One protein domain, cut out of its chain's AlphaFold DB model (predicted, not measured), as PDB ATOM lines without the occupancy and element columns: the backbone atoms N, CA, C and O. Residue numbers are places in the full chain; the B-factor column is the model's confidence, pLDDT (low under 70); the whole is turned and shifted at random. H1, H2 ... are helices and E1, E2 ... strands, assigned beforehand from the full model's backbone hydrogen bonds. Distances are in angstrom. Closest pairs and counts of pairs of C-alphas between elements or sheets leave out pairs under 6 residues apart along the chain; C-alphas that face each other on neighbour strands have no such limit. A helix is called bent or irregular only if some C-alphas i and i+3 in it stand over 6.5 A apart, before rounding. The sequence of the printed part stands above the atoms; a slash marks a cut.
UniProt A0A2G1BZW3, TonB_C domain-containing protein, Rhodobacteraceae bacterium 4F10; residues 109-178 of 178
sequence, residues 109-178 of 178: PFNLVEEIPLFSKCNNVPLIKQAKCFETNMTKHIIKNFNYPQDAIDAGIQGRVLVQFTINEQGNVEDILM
ATOM      1  N   PRO A 109     200.884 207.983 178.052       86.94
ATOM      2  CA  PRO A 109     200.885 207.381 179.382       86.94
ATOM      3  C   PRO A 109     201.796 208.138 180.352       86.94
ATOM      4  O   PRO A 109     202.922 208.484 180.001       86.94
ATOM      5  N   PHE A 110     201.363 208.274 181.608       85.38
ATOM      6  CA  PHE A 110     202.091 208.997 182.661       85.38
ATOM      7  C   PHE A 110     203.557 208.553 182.836       85.38
ATOM      8  O   PHE A 110     204.422 209.367 183.132       85.38
ATOM      9  N   ASN A 111     203.859 207.271 182.602       84.75
ATOM     10  CA  ASN A 111     205.199 206.705 182.785       84.75
ATOM     11  C   ASN A 111     206.208 207.086 181.687       84.75
ATOM     12  O   ASN A 111     207.394 206.808 181.849       84.75
ATOM     13  N   LEU A 112     205.748 207.641 180.560       85.56
ATOM     14  CA  LEU A 112     206.587 207.943 179.394       85.56
ATOM     15  C   LEU A 112     206.899 209.443 179.255       85.56
ATOM     16  O   LEU A 112     207.727 209.817 178.431       85.56
ATOM     17  N   VAL A 113     206.239 210.301 180.032       83.69
ATOM     18  CA  VAL A 113     206.348 211.756 179.882       83.69
ATOM     19  C   VAL A 113     207.599 212.286 180.588       83.69
ATOM     20  O   VAL A 113     207.887 211.898 181.720       83.69
ATOM     21  N   GLU A 114     208.322 213.199 179.935       81.19
ATOM     22  CA  GLU A 114     209.469 213.902 180.531       81.19
ATOM     23  C   GLU A 114     209.026 214.951 181.568       81.19
ATOM     24  O   GLU A 114     209.589 215.018 182.662       81.19
ATOM     25  N   GLU A 115     207.981 215.725 181.258       81.88
ATOM     26  CA  GLU A 115     207.391 216.743 182.136       81.88
ATOM     27  C   GLU A 115     205.924 216.428 182.451       81.88
ATOM     28  O   GLU A 115     205.064 216.409 181.576       81.88
ATOM     29  N   ILE A 116     205.620 216.191 183.725       87.00
ATOM     30  CA  ILE A 116     204.259 215.889 184.183       87.00
ATOM     31  C   ILE A 116     203.490 217.167 184.550       87.00
ATOM     32  O   ILE A 116     204.098 218.142 185.000       87.00
ATOM     33  N   PRO A 117     202.146 217.164 184.476       86.69
ATOM     34  CA  PRO A 117     201.349 218.260 185.017       86.69
ATOM     35  C   PRO A 117     201.566 218.381 186.533       86.69
ATOM     36  O   PRO A 117     201.470 217.400 187.273       86.69
ATOM     37  N   LEU A 118     201.850 219.593 187.017       89.25
ATOM     38  CA  LEU A 118     202.122 219.857 188.431       89.25
ATOM     39  C   LEU A 118     200.999 220.653 189.087       89.25
ATOM     40  O   LEU A 118     200.471 221.618 188.542       89.25
ATOM     41  N   PHE A 119     200.699 220.302 190.337       90.12
ATOM     42  CA  PHE A 119     199.946 221.192 191.212       90.12
ATOM     43  C   PHE A 119     200.794 222.420 191.553       90.12
ATOM     44  O   PHE A 119     202.002 222.300 191.753       90.12
ATOM     45  N   SER A 120     200.154 223.571 191.774       89.88
ATOM     46  CA  SER A 120     200.828 224.823 192.167       89.88
ATOM     47  C   SER A 120     201.781 224.679 193.364       89.88
ATOM     48  O   SER A 120     202.793 225.369 193.456       89.88
ATOM     49  N   LYS A 121     201.498 223.735 194.270       88.62
ATOM     50  CA  LYS A 121     202.329 223.415 195.444       88.62
ATOM     51  C   LYS A 121     203.620 222.649 195.118       88.62
ATOM     52  O   LYS A 121     204.502 222.591 195.969       88.62
ATOM     53  N   CYS A 122     203.727 222.045 193.936       89.31
ATOM     54  CA  CYS A 122     204.856 221.210 193.521       89.31
ATOM     55  C   CYS A 122     205.860 221.931 192.609       89.31
ATOM     56  O   CYS A 122     206.913 221.363 192.335       89.31
ATOM     57  N   ASN A 123     205.591 223.175 192.194       87.69
ATOM     58  CA  ASN A 123     206.441 223.919 191.253       87.69
ATOM     59  C   ASN A 123     207.880 224.142 191.760       87.69
ATOM     60  O   ASN A 123     208.815 224.179 190.972       87.69
ATOM     61  N   ASN A 124     208.078 224.247 193.079       88.38
ATOM     62  CA  ASN A 124     209.385 224.535 193.692       88.38
ATOM     63  C   ASN A 124     210.160 223.271 194.120       88.38
ATOM     64  O   ASN A 124     211.108 223.350 194.902       88.38
ATOM     65  N   VAL A 125     209.728 222.090 193.677       90.25
ATOM     66  CA  VAL A 125     210.316 220.797 194.052       90.25
ATOM     67  C   VAL A 125     211.254 220.329 192.928       90.25
ATOM     68  O   VAL A 125     210.913 220.496 191.758       90.25
ATOM     69  N   PRO A 126     212.423 219.723 193.230       91.19
ATOM     70  CA  PRO A 126     213.313 219.194 192.194       91.19
ATOM     71  C   PRO A 126     212.609 218.131 191.342       91.19
ATOM     72  O   PRO A 126     211.876 217.310 191.898       91.19
ATOM     73  N   LEU A 127     212.893 218.099 190.033       86.38
ATOM     74  CA  LEU A 127     212.275 217.211 189.024       86.38
ATOM     75  C   LEU A 127     212.129 215.755 189.500       86.38
ATOM     76  O   LEU A 127     211.053 215.170 189.440       86.38
ATOM     77  N   ILE A 128     213.178 215.206 190.118       87.38
ATOM     78  CA  ILE A 128     213.223 213.824 190.633       87.38
ATOM     79  C   ILE A 128     212.109 213.540 191.664       87.38
ATOM     80  O   ILE A 128     211.641 212.414 191.801       87.38
ATOM     81  N   LYS A 129     211.677 214.556 192.421       90.50
ATOM     82  CA  LYS A 129     210.645 214.443 193.466       90.50
ATOM     83  C   LYS A 129     209.273 214.951 193.018       90.50
ATOM     84  O   LYS A 129     208.316 214.827 193.785       90.50
ATOM     85  N   GLN A 130     209.154 215.510 191.816       90.38
ATOM     86  CA  GLN A 130     207.901 216.085 191.329       90.38
ATOM     87  C   GLN A 130     206.816 215.025 191.135       90.38
ATOM     88  O   GLN A 130     205.704 215.235 191.607       90.38
ATOM     89  N   ALA A 131     207.154 213.853 190.582       89.69
ATOM     90  CA  ALA A 131     206.215 212.733 190.438       89.69
ATOM     91  C   ALA A 131     205.594 212.316 191.779       89.69
ATOM     92  O   ALA A 131     204.375 212.247 191.924       89.69
ATOM     93  N   LYS A 132     206.430 212.162 192.811       92.19
ATOM     94  CA  LYS A 132     205.967 211.843 194.168       92.19
ATOM     95  C   LYS A 132     205.132 212.972 194.783       92.19
ATOM     96  O   LYS A 132     204.165 212.719 195.505       92.19
ATOM     97  N   CYS A 133     205.505 214.227 194.520       93.56
ATOM     98  CA  CYS A 133     204.740 215.391 194.969       93.56
ATOM     99  C   CYS A 133     203.350 215.428 194.321       93.56
ATOM    100  O   CYS A 133     202.362 215.682 195.015       93.56
ATOM    101  N   PHE A 134     203.271 215.143 193.020       92.25
ATOM    102  CA  PHE A 134     202.026 215.064 192.268       92.25
ATOM    103  C   PHE A 134     201.114 213.971 192.829       92.25
ATOM    104  O   PHE A 134     199.999 214.282 193.237       92.25
ATOM    105  N   GLU A 135     201.612 212.742 192.978       91.62
ATOM    106  CA  GLU A 135     200.860 211.608 193.541       91.62
ATOM    107  C   GLU A 135     200.292 211.922 194.937       91.62
ATOM    108  O   GLU A 135     199.109 211.706 195.223       91.62
ATOM    109  N   THR A 136     201.115 212.520 195.803       94.50
ATOM    110  CA  THR A 136     200.706 212.894 197.164       94.50
ATOM    111  C   THR A 136     199.598 213.948 197.150       94.50
ATOM    112  O   THR A 136     198.651 213.870 197.936       94.50
ATOM    113  N   ASN A 137     199.711 214.969 196.296       94.25
ATOM    114  CA  ASN A 137     198.703 216.025 196.218       94.25
ATOM    115  C   ASN A 137     197.429 215.553 195.516       94.25
ATOM    116  O   ASN A 137     196.345 215.933 195.956       94.25
ATOM    117  N   MET A 138     197.543 214.681 194.514       92.31
ATOM    118  CA  MET A 138     196.405 214.045 193.857       92.31
ATOM    119  C   MET A 138     195.603 213.210 194.858       92.31
ATOM    120  O   MET A 138     194.401 213.406 195.004       92.31
ATOM    121  N   THR A 139     196.275 212.375 195.654       93.69
ATOM    122  CA  THR A 139     195.628 211.582 196.712       93.69
ATOM    123  C   THR A 139     194.887 212.473 197.713       93.69
ATOM    124  O   THR A 139     193.733 212.223 198.051       93.69
ATOM    125  N   LYS A 140     195.520 213.569 198.157       95.31
ATOM    126  CA  LYS A 140     194.878 214.544 199.055       95.31
ATOM    127  C   LYS A 140     193.671 215.223 198.410       95.31
ATOM    128  O   LYS A 140     192.689 215.483 199.099       95.31
ATOM    129  N   HIS A 141     193.751 215.537 197.118       94.25
ATOM    130  CA  HIS A 141     192.652 216.137 196.370       94.25
ATOM    131  C   HIS A 141     191.464 215.178 196.268       94.25
ATOM    132  O   HIS A 141     190.337 215.596 196.525       94.25
ATOM    133  N   ILE A 142     191.718 213.900 195.973       93.81
ATOM    134  CA  ILE A 142     190.683 212.863 195.927       93.81
ATOM    135  C   ILE A 142     190.028 212.743 197.300       93.81
ATOM    136  O   ILE A 142     188.833 212.962 197.401       93.81
ATOM    137  N   ILE A 143     190.792 212.520 198.375       94.00
ATOM    138  CA  ILE A 143     190.233 212.361 199.732       94.00
ATOM    139  C   ILE A 143     189.383 213.569 200.148       94.00
ATOM    140  O   ILE A 143     188.343 213.403 200.775       94.00
ATOM    141  N   LYS A 144     189.807 214.789 199.795       95.75
ATOM    142  CA  LYS A 144     189.073 216.007 200.151       95.75
ATOM    143  C   LYS A 144     187.724 216.126 199.430       95.75
ATOM    144  O   LYS A 144     186.801 216.693 200.003       95.75
ATOM    145  N   ASN A 145     187.633 215.658 198.186       95.06
ATOM    146  CA  ASN A 145     186.435 215.802 197.350       95.06
ATOM    147  C   ASN A 145     185.626 214.504 197.219       95.06
ATOM    148  O   ASN A 145     184.556 214.498 196.616       95.06
ATOM    149  N   PHE A 146     186.131 213.400 197.757       94.19
ATOM    150  CA  PHE A 146     185.482 212.106 197.699       94.19
ATOM    151  C   PHE A 146     184.353 212.048 198.727       94.19
ATOM    152  O   PHE A 146     184.592 212.069 199.933       94.19
ATOM    153  N   ASN A 147     183.116 211.970 198.235       94.81
ATOM    154  CA  ASN A 147     181.937 211.789 199.067       94.81
ATOM    155  C   ASN A 147     181.483 210.333 198.996       94.81
ATOM    156  O   ASN A 147     181.128 209.837 197.926       94.81
ATOM    157  N   TYR A 148     181.496 209.658 200.141       94.19
ATOM    158  CA  TYR A 148     181.070 208.273 200.236       94.19
ATOM    159  C   TYR A 148     179.547 208.207 200.472       94.19
ATOM    160  O   TYR A 148     179.050 208.892 201.370       94.19
ATOM    161  N   PRO A 149     178.782 207.435 199.676       95.12
ATOM    162  CA  PRO A 149     177.321 207.419 199.760       95.12
ATOM    163  C   PRO A 149     176.828 206.812 201.081       95.12
ATOM    164  O   PRO A 149     177.340 205.784 201.514       95.12
ATOM    165  N   GLN A 150     175.811 207.430 201.698       96.12
ATOM    166  CA  GLN A 150     175.289 207.036 203.019       96.12
ATOM    167  C   GLN A 150     174.755 205.600 203.032       96.12
ATOM    168  O   GLN A 150     175.120 204.829 203.912       96.12
ATOM    169  N   ASP A 151     174.018 205.202 201.991       96.19
ATOM    170  CA  ASP A 151     173.470 203.845 201.857       96.19
ATOM    171  C   ASP A 151     174.558 202.762 201.966       96.19
ATOM    172  O   ASP A 151     174.344 201.692 202.537       96.19
ATOM    173  N   ALA A 152     175.756 203.042 201.442       95.19
ATOM    174  CA  ALA A 152     176.881 202.118 201.509       95.19
ATOM    175  C   ALA A 152     177.560 202.108 202.891       95.19
ATOM    176  O   ALA A 152     178.116 201.078 203.272       95.19
ATOM    177  N   ILE A 153     177.497 203.215 203.646       95.69
ATOM    178  CA  ILE A 153     177.966 203.287 205.043       95.69
ATOM    179  C   ILE A 153     177.063 202.427 205.921       95.69
ATOM    180  O   ILE A 153     177.566 201.582 206.660       95.69
ATOM    181  N   ASP A 154     175.748 202.604 205.790       97.00
ATOM    182  CA  ASP A 154     174.742 201.881 206.573       97.00
ATOM    183  C   ASP A 154     174.783 200.374 206.286       97.00
ATOM    184  O   ASP A 154     174.680 199.551 207.197       97.00
ATOM    185  N   ALA A 155     175.006 200.004 205.022       96.94
ATOM    186  CA  ALA A 155     175.181 198.616 204.604       96.94
ATOM    187  C   ALA A 155     176.590 198.048 204.887       96.94
ATOM    188  O   ALA A 155     176.821 196.858 204.666       96.94
ATOM    189  N   GLY A 156     177.543 198.868 205.349       95.69
ATOM    190  CA  GLY A 156     178.917 198.447 205.643       95.69
ATOM    191  C   GLY A 156     179.701 197.943 204.424       95.69
ATOM    192  O   GLY A 156     180.606 197.118 204.569       95.69
ATOM    193  N   ILE A 157     179.355 198.399 203.219       95.88
ATOM    194  CA  ILE A 157     179.977 197.944 201.972       95.88
ATOM    195  C   ILE A 157     181.392 198.521 201.883       95.88
ATOM    196  O   ILE A 157     181.633 199.687 202.172       95.88
ATOM    197  N   GLN A 158     182.365 197.713 201.477       94.31
ATOM    198  CA  GLN A 158     183.743 198.156 201.269       94.31
ATOM    199  C   GLN A 158     184.288 197.538 199.987       94.31
ATOM    200  O   GLN A 158     183.911 196.433 199.604       94.31
ATOM    201  N   GLY A 159     185.186 198.251 199.314       92.88
ATOM    202  CA  GLY A 159     185.741 197.795 198.049       92.88
ATOM    203  C   GLY A 159     186.940 198.619 197.615       92.88
ATOM    204  O   GLY A 159     187.224 199.684 198.165       92.88
ATOM    205  N   ARG A 160     187.657 198.101 196.619       92.94
ATOM    206  CA  ARG A 160     188.774 198.790 195.977       92.94
ATOM    207  C   ARG A 160     188.373 199.074 194.531       92.94
ATOM    208  O   ARG A 160     188.021 198.143 193.816       92.94
ATOM    209  N   VAL A 161     188.406 200.343 194.134       92.38
ATOM    210  CA  VAL A 161     188.041 200.789 192.782       92.38
ATOM    211  C   VAL A 161     189.314 201.200 192.056       92.38
ATOM    212  O   VAL A 161     190.125 201.952 192.600       92.38
ATOM    213  N   LEU A 162     189.505 200.671 190.853       94.69
ATOM    214  CA  LEU A 162     190.562 201.085 189.937       94.69
ATOM    215  C   LEU A 162     189.924 202.037 188.933       94.69
ATOM    216  O   LEU A 162     188.889 201.718 188.371       94.69
ATOM    217  N   VAL A 163     190.511 203.215 188.749       93.44
ATOM    218  CA  VAL A 163     189.988 204.228 187.829       93.44
ATOM    219  C   VAL A 163     191.119 204.667 186.921       93.44
ATOM    220  O   VAL A 163     192.233 204.920 187.388       93.44
ATOM    221  N   GLN A 164     190.826 204.776 185.633       92.88
ATOM    222  CA  GLN A 164     191.700 205.374 184.639       92.88
ATOM    223  C   GLN A 164     191.034 206.644 184.112       92.88
ATOM    224  O   GLN A 164     189.841 206.658 183.841       92.88
ATOM    225  N   PHE A 165     191.800 207.718 183.981       92.88
ATOM    226  CA  PHE A 165     191.319 208.978 183.428       92.88
ATOM    227  C   PHE A 165     192.444 209.674 182.669       92.88
ATOM    228  O   PHE A 165     193.624 209.386 182.892       92.88
ATOM    229  N   THR A 166     192.075 210.591 181.782       91.62
ATOM    230  CA  THR A 166     193.012 211.406 181.003       91.62
ATOM    231  C   THR A 166     192.949 212.847 181.499       91.62
ATOM    232  O   THR A 166     191.879 213.349 181.833       91.62
ATOM    233  N   ILE A 167     194.098 213.514 181.594       90.31
ATOM    234  CA  ILE A 167     194.174 214.940 181.932       90.31
ATOM    235  C   ILE A 167     194.501 215.688 180.644       90.31
ATOM    236  O   ILE A 167     195.495 215.365 179.995       90.31
ATOM    237  N   ASN A 168     193.668 216.659 180.280       89.12
ATOM    238  CA  ASN A 168     193.868 217.468 179.085       89.12
ATOM    239  C   ASN A 168     194.922 218.576 179.316       89.12
ATOM    240  O   ASN A 168     195.343 218.836 180.446       89.12
ATOM    241  N   GLU A 169     195.334 219.268 178.252       85.12
ATOM    242  CA  GLU A 169     196.342 220.342 178.334       85.12
ATOM    243  C   GLU A 169     195.898 221.538 179.193       85.12
ATOM    244  O   GLU A 169     196.731 222.233 179.773       85.12
ATOM    245  N   GLN A 170     194.586 221.777 179.313       89.38
ATOM    246  CA  GLN A 170     194.040 222.819 180.188       89.38
ATOM    247  C   GLN A 170     193.935 222.375 181.661       89.38
ATOM    248  O   GLN A 170     193.574 223.185 182.517       89.38
ATOM    249  N   GLY A 171     194.254 221.115 181.974       86.94
ATOM    250  CA  GLY A 171     194.174 220.535 183.314       86.94
ATOM    251  C   GLY A 171     192.794 220.000 183.714       86.94
ATOM    252  O   GLY A 171     192.594 219.684 184.888       86.94
ATOM    253  N   ASN A 172     191.846 219.887 182.782       91.00
ATOM    254  CA  ASN A 172     190.561 219.229 183.023       91.00
ATOM    255  C   ASN A 172     190.693 217.707 182.886       91.00
ATOM    256  O   ASN A 172     191.550 217.197 182.164       91.00
ATOM    257  N   VAL A 173     189.824 216.983 183.590       91.81
ATOM    258  CA  VAL A 173     189.773 215.518 183.560       91.81
ATOM    259  C   VAL A 173     188.743 215.064 182.530       91.81
ATOM    260  O   VAL A 173     187.578 215.449 182.609       91.81
ATOM    261  N   GLU A 174     189.177 214.221 181.600       92.88
ATOM    262  CA  GLU A 174     188.379 213.636 180.520       92.88
ATOM    263  C   GLU A 174     188.546 212.104 180.511       92.88
ATOM    264  O   GLU A 174     189.449 211.554 181.148       92.88
ATOM    265  N   ASP A 175     187.661 211.400 179.799       92.31
ATOM    266  CA  ASP A 175     187.716 209.943 179.592       92.31
ATOM    267  C   ASP A 175     187.883 209.111 180.874       92.31
ATOM    268  O   ASP A 175     188.852 208.366 181.039       92.31
ATOM    269  N   ILE A 176     186.924 209.236 181.794       93.62
ATOM    270  CA  ILE A 176     186.908 208.482 183.053       93.62
ATOM    271  C   ILE A 176     186.384 207.064 182.796       93.62
ATOM    272  O   ILE A 176     185.239 206.876 182.387       93.62
ATOM    273  N   LEU A 177     187.219 206.071 183.088       93.31
ATOM    274  CA  LEU A 177     186.943 204.640 182.975       93.31
ATOM    275  C   LEU A 177     187.103 203.980 184.351       93.31
ATOM    276  O   LEU A 177     188.065 204.269 185.068       93.31
ATOM    277  N   MET A 178     186.163 203.104 184.711       87.81
ATOM    278  CA  MET A 178     186.134 202.337 185.968       87.81
ATOM    279  C   MET A 178     186.242 200.838 185.699       87.81
ATOM    280  O   MET A 178     185.821 200.419 184.597       87.81
TER     281      MET A 178
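Overview. This is residues 109 to 178 of the 178 residues of the protein "TonB_C domain-containing protein" of Rhodobacteraceae bacterium 4F10 (UniProt A0A2G1BZW3). Picture a loose, open frame: the small two-strand hairpin of E1 and E2 makes one side, the long helix H1 makes the other, and a gap lies between them. Residues 139 to 160, of which 139 to 145 belong to H1 and 150 to 154 to the short helix H2, stick out as a long arm that folds back toward E1, while residues 109 to 126, with no named element, lie at the end away from H2. You will find 70 printed residues with two named helices and two named strands, in the order H1, H2, E1, E2; the sheet is E1 - E2, antiparallel. The class is mixed, helices and strands, with under half of the residues in named elements. The whole is loose, with a radius of gyration of the C-alphas of 15.2 A, and elongated, spanning 45 by 24 by 20 A.

Arrangement. Start at the sheet, where E1, residues 164 to 167, and E2, residues 173 to 177, form a hairpin, antiparallel with 164 degrees between their directions. C-alphas 165 and 176 face each other at 4.5 A. Look across the pair for N 166 and O 174 at 2.9 A and N 177 and O 164 at 2.8 A, both within hydrogen-bond range. Moving outward, you reach H1, residues 127 to 145, which is apart from both E1 and E2. H2, residues 150 to 154, is apart from H1 and from E2. In H2 every O i to N i+4 pair is within hydrogen-bond range; in H1 13 of 15 are.

Along the chain. Find C-alpha 164 at (191.700, 205.374, 184.639), where E1 begins; it runs 10.2 A to C-alpha 167. E2 covers 11.3 A from Val 173 and ends at C-alpha 177, at (186.943, 204.640, 182.975). Go back to C-alpha 127 at (212.275, 217.211, 189.024): from there H1 runs 27.2 A to Asn 145. H1 is irregular, with C-alphas 128 and 131 standing 7.1 A apart. H2 is short, 6.3 A from Gln 150 to Asp 154.

Size, cuts and confidence. The two C-alphas farthest apart are those of Pro 126 and Ala 155, at 45.1 A. Without residues 139 to 160, which stand free, the remaining 48 residues span 32 by 24 by 21 A. The links H1 to H2 and E1 to E2 are tight, that from H2 to E1 is short, and no link is long. The printed part has no cut and ends at Met 178, the chain's last residue. The mean pLDDT of the printed part is 91.3, and no printed residue is under 70.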